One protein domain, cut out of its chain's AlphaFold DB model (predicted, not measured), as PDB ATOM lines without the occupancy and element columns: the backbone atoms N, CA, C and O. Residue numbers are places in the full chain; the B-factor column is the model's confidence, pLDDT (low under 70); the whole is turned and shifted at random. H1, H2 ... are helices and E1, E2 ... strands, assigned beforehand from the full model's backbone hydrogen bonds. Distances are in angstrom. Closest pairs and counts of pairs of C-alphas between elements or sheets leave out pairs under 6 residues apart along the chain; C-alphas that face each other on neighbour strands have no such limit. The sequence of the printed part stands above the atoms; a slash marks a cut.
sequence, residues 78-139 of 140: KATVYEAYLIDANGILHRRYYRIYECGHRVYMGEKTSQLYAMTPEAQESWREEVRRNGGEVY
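This is residues 78 to 139 of the 140 residues of an uncharacterized protein of Methanothermobacter sp. MT-2 (UniProt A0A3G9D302). A long, strongly twisted ribbon of three antiparallel strands has one helix, H1, packed across it near one end, mainly on edge strand E1. The E2 to E3 turn lies at the other end, far from the helix, and after H1 the chain folds back to pair briefly with the end of E1. The 62 printed residues hold E1, E2, E3 and H1 in that order along the chain, with sheet order E1 - E2 - E3; the class is mixed, helices and strands. The whole is only just compact, close to loose, with a radius of gyration of the C-alphas of 12.6 A, and only just a rod, spanning 38 by 19 by 18 A.

E1, residues 78 to 87, E2, residues 92 to 101, and E3, residues 106 to 115, form a meander, each strand the antiparallel neighbour of the one before. In the hairpin E1 and E2, N 81 and O 98 are 2.9 A apart, within hydrogen-bond range. In the hairpin E2 and E3, N 95 and O 112 are 2.8 A apart, also within range. H1, residues 121 to 133, is on the sheet, making two layers, helix and sheet, at a height over the sheet of 9.6 A. It lies over E1 and E2 and runs across the strands, at 80 degrees to E1 on the local plane. H1 touches E1, the closest C-alphas being those of Tyr 85 and Val 131, 4.9 A apart. Every O i to N i+4 pair in H1 is within hydrogen-bond range. Residues 137 to 138 pair in parallel with residues 86 to 87 of E1.

E1 begins at C-alpha 78, (33.497, 20.093, 1.609), and is 27.9 A long; E2 is 28.9 A long. E3, 26.3 A long, bends by 60 degrees at residue 109. H1, 18.4 A long, ends at C-alpha 133, (35.079, 33.462, 21.565).

The two C-alphas farthest apart, those of Cys 103 and Pro 121, are 38.6 A apart. The printed part has no cut, and the three links between named elements are tight. The mean pLDDT of the printed part is 94.1, and no printed residue is under 70.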
ATOM      1  N   LYS A  78      34.806  19.561   1.218       94.06
ATOM      2  CA  LYS A  78      33.497  20.093   1.609       94.06
ATOM      3  C   LYS A  78      33.530  21.608   1.791       94.06
ATOM      4  O   LYS A  78      32.729  22.317   1.193       94.06
ATOM      5  N   ALA A  79      34.422  22.115   2.644       94.38
ATOM      6  CA  ALA A  79      34.449  23.534   3.003       94.38
ATOM      7  C   ALA A  79      35.819  23.994   3.510       94.38
ATOM      8  O   ALA A  79      36.631  23.199   3.979       94.38
ATOM      9  N   THR A  80      36.070  25.304   3.444       93.81
ATOM     10  CA  THR A  80      37.207  25.946   4.120       93.81
ATOM     11  C   THR A  80      36.694  26.714   5.327       93.81
ATOM     12  O   THR A  80      35.726  27.459   5.207       93.81
ATOM     13  N   VAL A  81      37.358  26.549   6.468       94.06
ATOM     14  CA  VAL A  81      37.061  27.271   7.707       94.06
ATOM     15  C   VAL A  81      38.270  28.105   8.097       94.06
ATOM     16  O   VAL A  81      39.408  27.642   8.003       94.06
ATOM     17  N   TYR A  82      38.007  29.334   8.525       93.44
ATOM     18  CA  TYR A  82      38.993  30.237   9.094       93.44
ATOM     19  C   TYR A  82      38.653  30.436  10.564       93.44
ATOM     20  O   TYR A  82      37.506  30.723  10.880       93.44
ATOM     21  N   GLU A  83      39.639  30.290  11.437       94.44
ATOM     22  CA  GLU A  83      39.488  30.554  12.867       94.44
ATOM     23  C   GLU A  83      40.446  31.661  13.272       94.44
ATOM     24  O   GLU A  83      41.670  31.502  13.190       94.44
ATOM     25  N   ALA A  84      39.879  32.793  13.678       94.75
ATOM     26  CA  ALA A  84      40.619  33.883  14.289       94.75
ATOM     27  C   ALA A  84      41.088  33.481  15.687       94.75
ATOM     28  O   ALA A  84      40.293  32.976  16.478       94.75
ATOM     29  N   TYR A  85      42.373  33.689  15.975       94.56
ATOM     30  CA  TYR A  85      42.970  33.235  17.234       94.56
ATOM     31  C   TYR A  85      43.925  34.246  17.880       94.56
ATOM     32  O   TYR A  85      44.278  34.078  19.045       94.56
ATOM     33  N   LEU A  86      44.356  35.276  17.152       96.06
ATOM     34  CA  LEU A  86      45.250  36.300  17.681       96.06
ATOM     35  C   LEU A  86      45.027  37.623  16.946       96.06
ATOM     36  O   LEU A  86      44.914  37.642  15.719       96.06
ATOM     37  N   ILE A  87      44.995  38.721  17.693       96.38
ATOM     38  CA  ILE A  87      45.210  40.075  17.179       96.38
ATOM     39  C   ILE A  87      46.449  40.612  17.878       96.38
ATOM     40  O   ILE A  87      46.414  40.778  19.092       96.38
ATOM     41  N   ASP A  88      47.533  40.834  17.137       95.06
ATOM     42  CA  ASP A  88      48.798  41.300  17.710       95.06
ATOM     43  C   ASP A  88      48.782  42.808  18.040       95.06
ATOM     44  O   ASP A  88      47.869  43.544  17.661       95.06
ATOM     45  N   ALA A  89      49.827  43.279  18.730       94.25
ATOM     46  CA  ALA A  89      49.969  44.687  19.116       94.25
ATOM     47  C   ALA A  89      50.162  45.641  17.917       94.25
ATOM     48  O   ALA A  89      50.039  46.852  18.058       94.25
ATOM     49  N   ASN A  90      50.452  45.112  16.724       94.19
ATOM     50  CA  ASN A  90      50.539  45.893  15.490       94.19
ATOM     51  C   ASN A  90      49.173  46.004  14.785       94.19
ATOM     52  O   ASN A  90      49.082  46.554  13.684       94.19
ATOM     53  N   GLY A  91      48.107  45.455  15.377       91.44
ATOM     54  CA  GLY A  91      46.783  45.408  14.771       91.44
ATOM     55  C   GLY A  91      46.704  44.427  13.601       91.44
ATOM     56  O   GLY A  91      45.968  44.672  12.640       91.44
ATOM     57  N   ILE A  92      47.456  43.328  13.645       96.62
ATOM     58  CA  ILE A  92      47.391  42.234  12.675       96.62
ATOM     59  C   ILE A  92      46.514  41.115  13.231       96.62
ATOM     60  O   ILE A  92      46.770  40.552  14.290       96.62
ATOM     61  N   LEU A  93      45.470  40.769  12.481       95.38
ATOM     62  CA  LEU A  93      44.590  39.639  12.751       95.38
ATOM     63  C   LEU A  93      45.188  38.361  12.159       95.38
ATOM     64  O   LEU A  93      45.327  38.259  10.938       95.38
ATOM     65  N   HIS A  94      45.447  37.362  12.997       95.31
ATOM     66  CA  HIS A  94      45.928  36.038  12.619       95.31
ATOM     67  C   HIS A  94      44.785  35.019  12.614       95.31
ATOM     68  O   HIS A  94      44.021  34.880  13.578       95.31
ATOM     69  N   ARG A  95      44.668  34.281  11.506       94.75
ATOM     70  CA  ARG A  95      43.636  33.265  11.290       94.75
ATOM     71  C   ARG A  95      44.253  31.962  10.825       94.75
ATOM     72  O   ARG A  95      44.937  31.922   9.802       94.75
ATOM     73  N   ARG A  96      43.940  30.868  11.508       93.69
ATOM     74  CA  ARG A  96      44.262  29.524  11.022       93.69
ATOM     75  C   ARG A  96      43.249  29.136   9.959       93.69
ATOM     76  O   ARG A  96      42.050  29.324  10.161       93.69
ATOM     77  N   TYR A  97      43.708  28.599   8.835       93.81
ATOM     78  CA  TYR A  97      42.818  28.128   7.780       93.81
ATOM     79  C   TYR A  97      42.880  26.610   7.651       93.81
ATOM     80  O   TYR A  97      43.947  25.992   7.632       93.81
ATOM     81  N   TYR A  98      41.701  26.005   7.584       94.06
ATOM     82  CA  TYR A  98      41.516  24.564   7.576       94.06
ATOM     83  C   TYR A  98      40.621  24.161   6.419       94.06
ATOM     84  O   TYR A  98      39.669  24.867   6.080       94.06
ATOM     85  N   ARG A  99      40.883  22.988   5.850       93.88
ATOM     86  CA  ARG A  99      39.949  22.326   4.940       93.88
ATOM     87  C   ARG A  99      39.201  21.238   5.684       93.88
ATOM     88  O   ARG A  99      39.806  20.433   6.388       93.88
ATOM     89  N   ILE A 100      37.892  21.230   5.506       95.50
ATOM     90  CA  ILE A 100      36.994  20.185   5.969       95.50
ATOM     91  C   ILE A 100      36.598  19.364   4.747       95.50
ATOM     92  O   ILE A 100      36.193  19.915   3.720       95.50
ATOM     93  N   TYR A 101      36.734  18.051   4.862       95.12
ATOM     94  CA  TYR A 101      36.356  17.087   3.833       95.12
ATOM     95  C   TYR A 101      35.000  16.460   4.158       95.12
ATOM     96  O   TYR A 101      34.544  16.512   5.301       95.12
ATOM     97  N   GLU A 102      34.346  15.844   3.174       94.62
ATOM     98  CA  GLU A 102      33.043  15.192   3.385       94.62
ATOM     99  C   GLU A 102      33.091  14.082   4.442       94.62
ATOM    100  O   GLU A 102      32.133  13.896   5.181       94.62
ATOM    101  N   CYS A 103      34.244  13.424   4.597       93.62
ATOM    102  CA  CYS A 103      34.493  12.451   5.666       93.62
ATOM    103  C   CYS A 103      34.590  13.048   7.083       93.62
ATOM    104  O   CYS A 103      34.835  12.309   8.030       93.62
ATOM    105  N   GLY A 104      34.480  14.370   7.247       92.62
ATOM    106  CA  GLY A 104      34.596  15.054   8.537       92.62
ATOM    107  C   GLY A 104      36.028  15.376   8.969       92.62
ATOM    108  O   GLY A 104      36.213  16.161   9.898       92.62
ATOM    109  N   HIS A 105      37.051  14.853   8.283       94.69
ATOM    110  CA  HIS A 105      38.433  15.226   8.574       94.69
ATOM    111  C   HIS A 105      38.664  16.718   8.356       94.69
ATOM    112  O   HIS A 105      38.288  17.293   7.329       94.69
ATOM    113  N   ARG A 106      39.356  17.306   9.326       94.19
ATOM    114  CA  ARG A 106      39.804  18.688   9.321       94.19
ATOM    115  C   ARG A 106      41.318  18.713   9.168       94.19
ATOM    116  O   ARG A 106      42.035  18.182  10.010       94.19
ATOM    117  N   VAL A 107      41.800  19.336   8.101       93.62
ATOM    118  CA  VAL A 107      43.230  19.432   7.795       93.62
ATOM    119  C   VAL A 107      43.668  20.877   7.942       93.62
ATOM    120  O   VAL A 107      43.083  21.770   7.326       93.62
ATOM    121  N   TYR A 108      44.677  21.104   8.782       92.56
ATOM    122  CA  TYR A 108      45.326  22.402   8.894       92.56
ATOM    123  C   TYR A 108      46.126  22.681   7.632       92.56
ATOM    124  O   TYR A 108      46.922  21.853   7.197       92.56
ATOM    125  N   MET A 109      45.903  23.850   7.052       90.50
ATOM    126  CA  MET A 109      46.547  24.234   5.806       90.50
ATOM    127  C   MET A 109      47.572  25.354   6.007       90.50
ATOM    128  O   MET A 109      48.411  25.588   5.139       90.50
ATOM    129  N   GLY A 110      47.513  26.058   7.137       90.25
ATOM    130  CA  GLY A 110      48.418  27.149   7.467       90.25
ATOM    131  C   GLY A 110      47.687  28.335   8.083       90.25
ATOM    132  O   GLY A 110      46.569  28.226   8.596       90.25
ATOM    133  N   GLU A 111      48.313  29.496   7.963       93.81
ATOM    134  CA  GLU A 111      47.840  30.736   8.551       93.81
ATOM    135  C   GLU A 111      47.624  31.817   7.491       93.81
ATOM    136  O   GLU A 111      48.300  31.848   6.461       93.81
ATOM    137  N   LYS A 112      46.666  32.705   7.745       91.81
ATOM    138  CA  LYS A 112      46.487  33.956   7.016       91.81
ATOM    139  C   LYS A 112      46.423  35.117   7.987       91.81
ATOM    140  O   LYS A 112      45.723  35.043   8.995       91.81
ATOM    141  N   THR A 113      47.062  36.211   7.610       94.31
ATOM    142  CA  THR A 113      47.027  37.463   8.360       94.31
ATOM    143  C   THR A 113      46.230  38.531   7.620       94.31
ATOM    144  O   THR A 113      45.989  38.441   6.409       94.31
ATOM    145  N   SER A 114      45.721  39.524   8.341       93.00
ATOM    146  CA  SER A 114      45.008  40.669   7.766       93.00
ATOM    147  C   SER A 114      45.215  41.903   8.636       93.00
ATOM    148  O   SER A 114      45.262  41.792   9.856       93.00
ATOM    149  N   GLN A 115      45.338  43.077   8.019       94.56
ATOM    150  CA  GLN A 115      45.497  44.344   8.735       94.56
ATOM    151  C   GLN A 115      44.146  44.753   9.333       94.56
ATOM    152  O   GLN A 115      43.248  45.179   8.606       94.56
ATOM    153  N   LEU A 116      43.982  44.586  10.646       92.50
ATOM    154  CA  LEU A 116      42.738  44.889  11.355       92.50
ATOM    155  C   LEU A 116      42.447  46.395  11.333       92.50
ATOM    156  O   LEU A 116      41.308  46.799  11.123       92.50
ATOM    157  N   TYR A 117      43.487  47.224  11.463       90.25
ATOM    158  CA  TYR A 117      43.379  48.689  11.462       90.25
ATOM    159  C   TYR A 117      42.853  49.278  10.142       90.25
ATOM    160  O   TYR A 117      42.405  50.420  10.120       90.25
ATOM    161  N   ALA A 118      42.889  48.517   9.043       93.38
ATOM    162  CA  ALA A 118      42.331  48.927   7.754       93.38
ATOM    163  C   ALA A 118      40.812  48.665   7.642       93.38
ATOM    164  O   ALA A 118      40.201  49.010   6.630       93.38
ATOM    165  N   MET A 119      40.201  48.030   8.647       93.75
ATOM    166  CA  MET A 119      38.768  47.721   8.697       93.75
ATOM    167  C   MET A 119      37.985  48.805   9.447       93.75
ATOM    168  O   MET A 119      38.557  49.570  10.225       93.75
ATOM    169  N   THR A 120      36.660  48.843   9.258       95.88
ATOM    170  CA  THR A 120      35.789  49.758  10.016       95.88
ATOM    171  C   THR A 120      35.812  49.426  11.513       95.88
ATOM    172  O   THR A 120      36.016  48.259  11.862       95.88
ATOM    173  N   PRO A 121      35.585  50.399  12.414       95.00
ATOM    174  CA  PRO A 121      35.597  50.158  13.859       95.00
ATOM    175  C   PRO A 121      34.676  49.012  14.309       95.00
ATOM    176  O   PRO A 121      35.051  48.225  15.176       95.00
ATOM    177  N   GLU A 122      33.510  48.868  13.677       96.00
ATOM    178  CA  GLU A 122      32.547  47.798  13.965       96.00
ATOM    179  C   GLU A 122      33.114  46.425  13.592       96.00
ATOM    180  O   GLU A 122      33.018  45.470  14.363       96.00
ATOM    181  N   ALA A 123      33.755  46.327  12.424       94.06
ATOM    182  CA  ALA A 123      34.411  45.101  11.991       94.06
ATOM    183  C   ALA A 123      35.595  44.755  12.901       94.06
ATOM    184  O   ALA A 123      35.797  43.584  13.225       94.06
ATOM    185  N   GLN A 124      36.357  45.757  13.348       93.38
ATOM    186  CA  GLN A 124      37.457  45.535  14.281       93.38
ATOM    187  C   GLN A 124      36.964  44.915  15.589       93.38
ATOM    188  O   GLN A 124      37.545  43.925  16.035       93.38
ATOM    189  N   GLU A 125      35.892  45.445  16.185       95.81
ATOM    190  CA  GLU A 125      35.366  44.883  17.433       95.81
ATOM    191  C   GLU A 125      34.752  43.499  17.230       95.81
ATOM    192  O   GLU A 125      35.015  42.599  18.024       95.81
ATOM    193  N   SER A 126      34.048  43.276  16.117       96.56
ATOM    194  CA  SER A 126      33.527  41.950  15.778       96.56
ATOM    195  C   SER A 126      34.634  40.890  15.711       96.56
ATOM    196  O   SER A 126      34.449  39.785  16.224       96.56
ATOM    197  N   TRP A 127      35.800  41.212  15.141       95.75
ATOM    198  CA  TRP A 127      36.942  40.292  15.126       95.75
ATOM    199  C   TRP A 127      37.575  40.109  16.504       95.75
ATOM    200  O   TRP A 127      37.973  38.991  16.831       95.75
ATOM    201  N   ARG A 128      37.653  41.159  17.332       94.75
ATOM    202  CA  ARG A 128      38.118  41.020  18.725       94.75
ATOM    203  C   ARG A 128      37.204  40.083  19.512       94.75
ATOM    204  O   ARG A 128      37.698  39.213  20.227       94.75
ATOM    205  N   GLU A 129      35.889  40.211  19.361       96.50
ATOM    206  CA  GLU A 129      34.919  39.292  19.962       96.50
ATOM    207  C   GLU A 129      35.068  37.861  19.444       96.50
ATOM    208  O   GLU A 129      35.016  36.922  20.238       96.50
ATOM    209  N   GLU A 130      35.275  37.674  18.139       95.62
ATOM    210  CA  GLU A 130      35.483  36.346  17.560       95.62
ATOM    211  C   GLU A 130      36.754  35.681  18.101       95.62
ATOM    212  O   GLU A 130      36.711  34.521  18.514       95.62
ATOM    213  N   VAL A 131      37.865  36.419  18.173       95.56
ATOM    214  CA  VAL A 131      39.119  35.924  18.759       95.56
ATOM    215  C   VAL A 131      38.899  35.498  20.209       95.56
ATOM    216  O   VAL A 131      39.264  34.380  20.569       95.56
ATOM    217  N   ARG A 132      38.227  36.324  21.023       95.12
ATOM    218  CA  ARG A 132      37.897  35.974  22.418       95.12
ATOM    219  C   ARG A 132      37.000  34.736  22.501       95.12
ATOM    220  O   ARG A 132      37.238  33.865  23.333       95.12
ATOM    221  N   ARG A 133      35.994  34.619  21.626       95.75
ATOM    222  CA  ARG A 133      35.079  33.462  21.565       95.75
ATOM    223  C   ARG A 133      35.811  32.163  21.239       95.75
ATOM    224  O   ARG A 133      35.453  31.116  21.767       95.75
ATOM    225  N   ASN A 134      36.843  32.242  20.407       92.19
ATOM    226  CA  ASN A 134      37.686  31.108  20.044       92.19
ATOM    227  C   ASN A 134      38.778  30.806  21.092       92.19
ATOM    228  O   ASN A 134      39.591  29.910  20.871       92.19
ATOM    229  N   GLY A 135      38.815  31.533  22.217       92.38
ATOM    230  CA  GLY A 135      39.843  31.387  23.255       92.38
ATOM    231  C   GLY A 135      41.213  31.941  22.853       92.38
ATOM    232  O   GLY A 135      42.228  31.506  23.387       92.38
ATOM    233  N   GLY A 136      41.243  32.848  21.877       91.56
ATOM    234  CA  GLY A 136      42.441  33.522  21.399       91.56
ATOM    235  C   GLY A 136      42.783  34.797  22.171       91.56
ATOM    236  O   GLY A 136      42.062  35.219  23.076       91.56
ATOM    237  N   GLU A 137      43.880  35.437  21.775       93.75
ATOM    238  CA  GLU A 137      44.439  36.603  22.470       93.75
ATOM    239  C   GLU A 137      44.278  37.892  21.657       93.75
ATOM    240  O   GLU A 137      44.430  37.907  20.435       93.75
ATOM    241  N   VAL A 138      43.981  38.998  22.340       93.25
ATOM    242  CA  VAL A 138      43.842  40.325  21.727       93.25
ATOM    243  C   VAL A 138      44.791  41.285  22.428       93.25
ATOM    244  O   VAL A 138      44.643  41.534  23.623       93.25
ATOM    245  N   TYR A 139      45.736  41.828  21.669       90.50
ATOM    246  CA  TYR A 139      46.677  42.850  22.106       90.50
ATOM    247  C   TYR A 139      46.214  44.228  21.601       90.50
ATOM    248  O   TYR A 139      45.581  44.327  20.546       90.50
TER     249      TYR A 139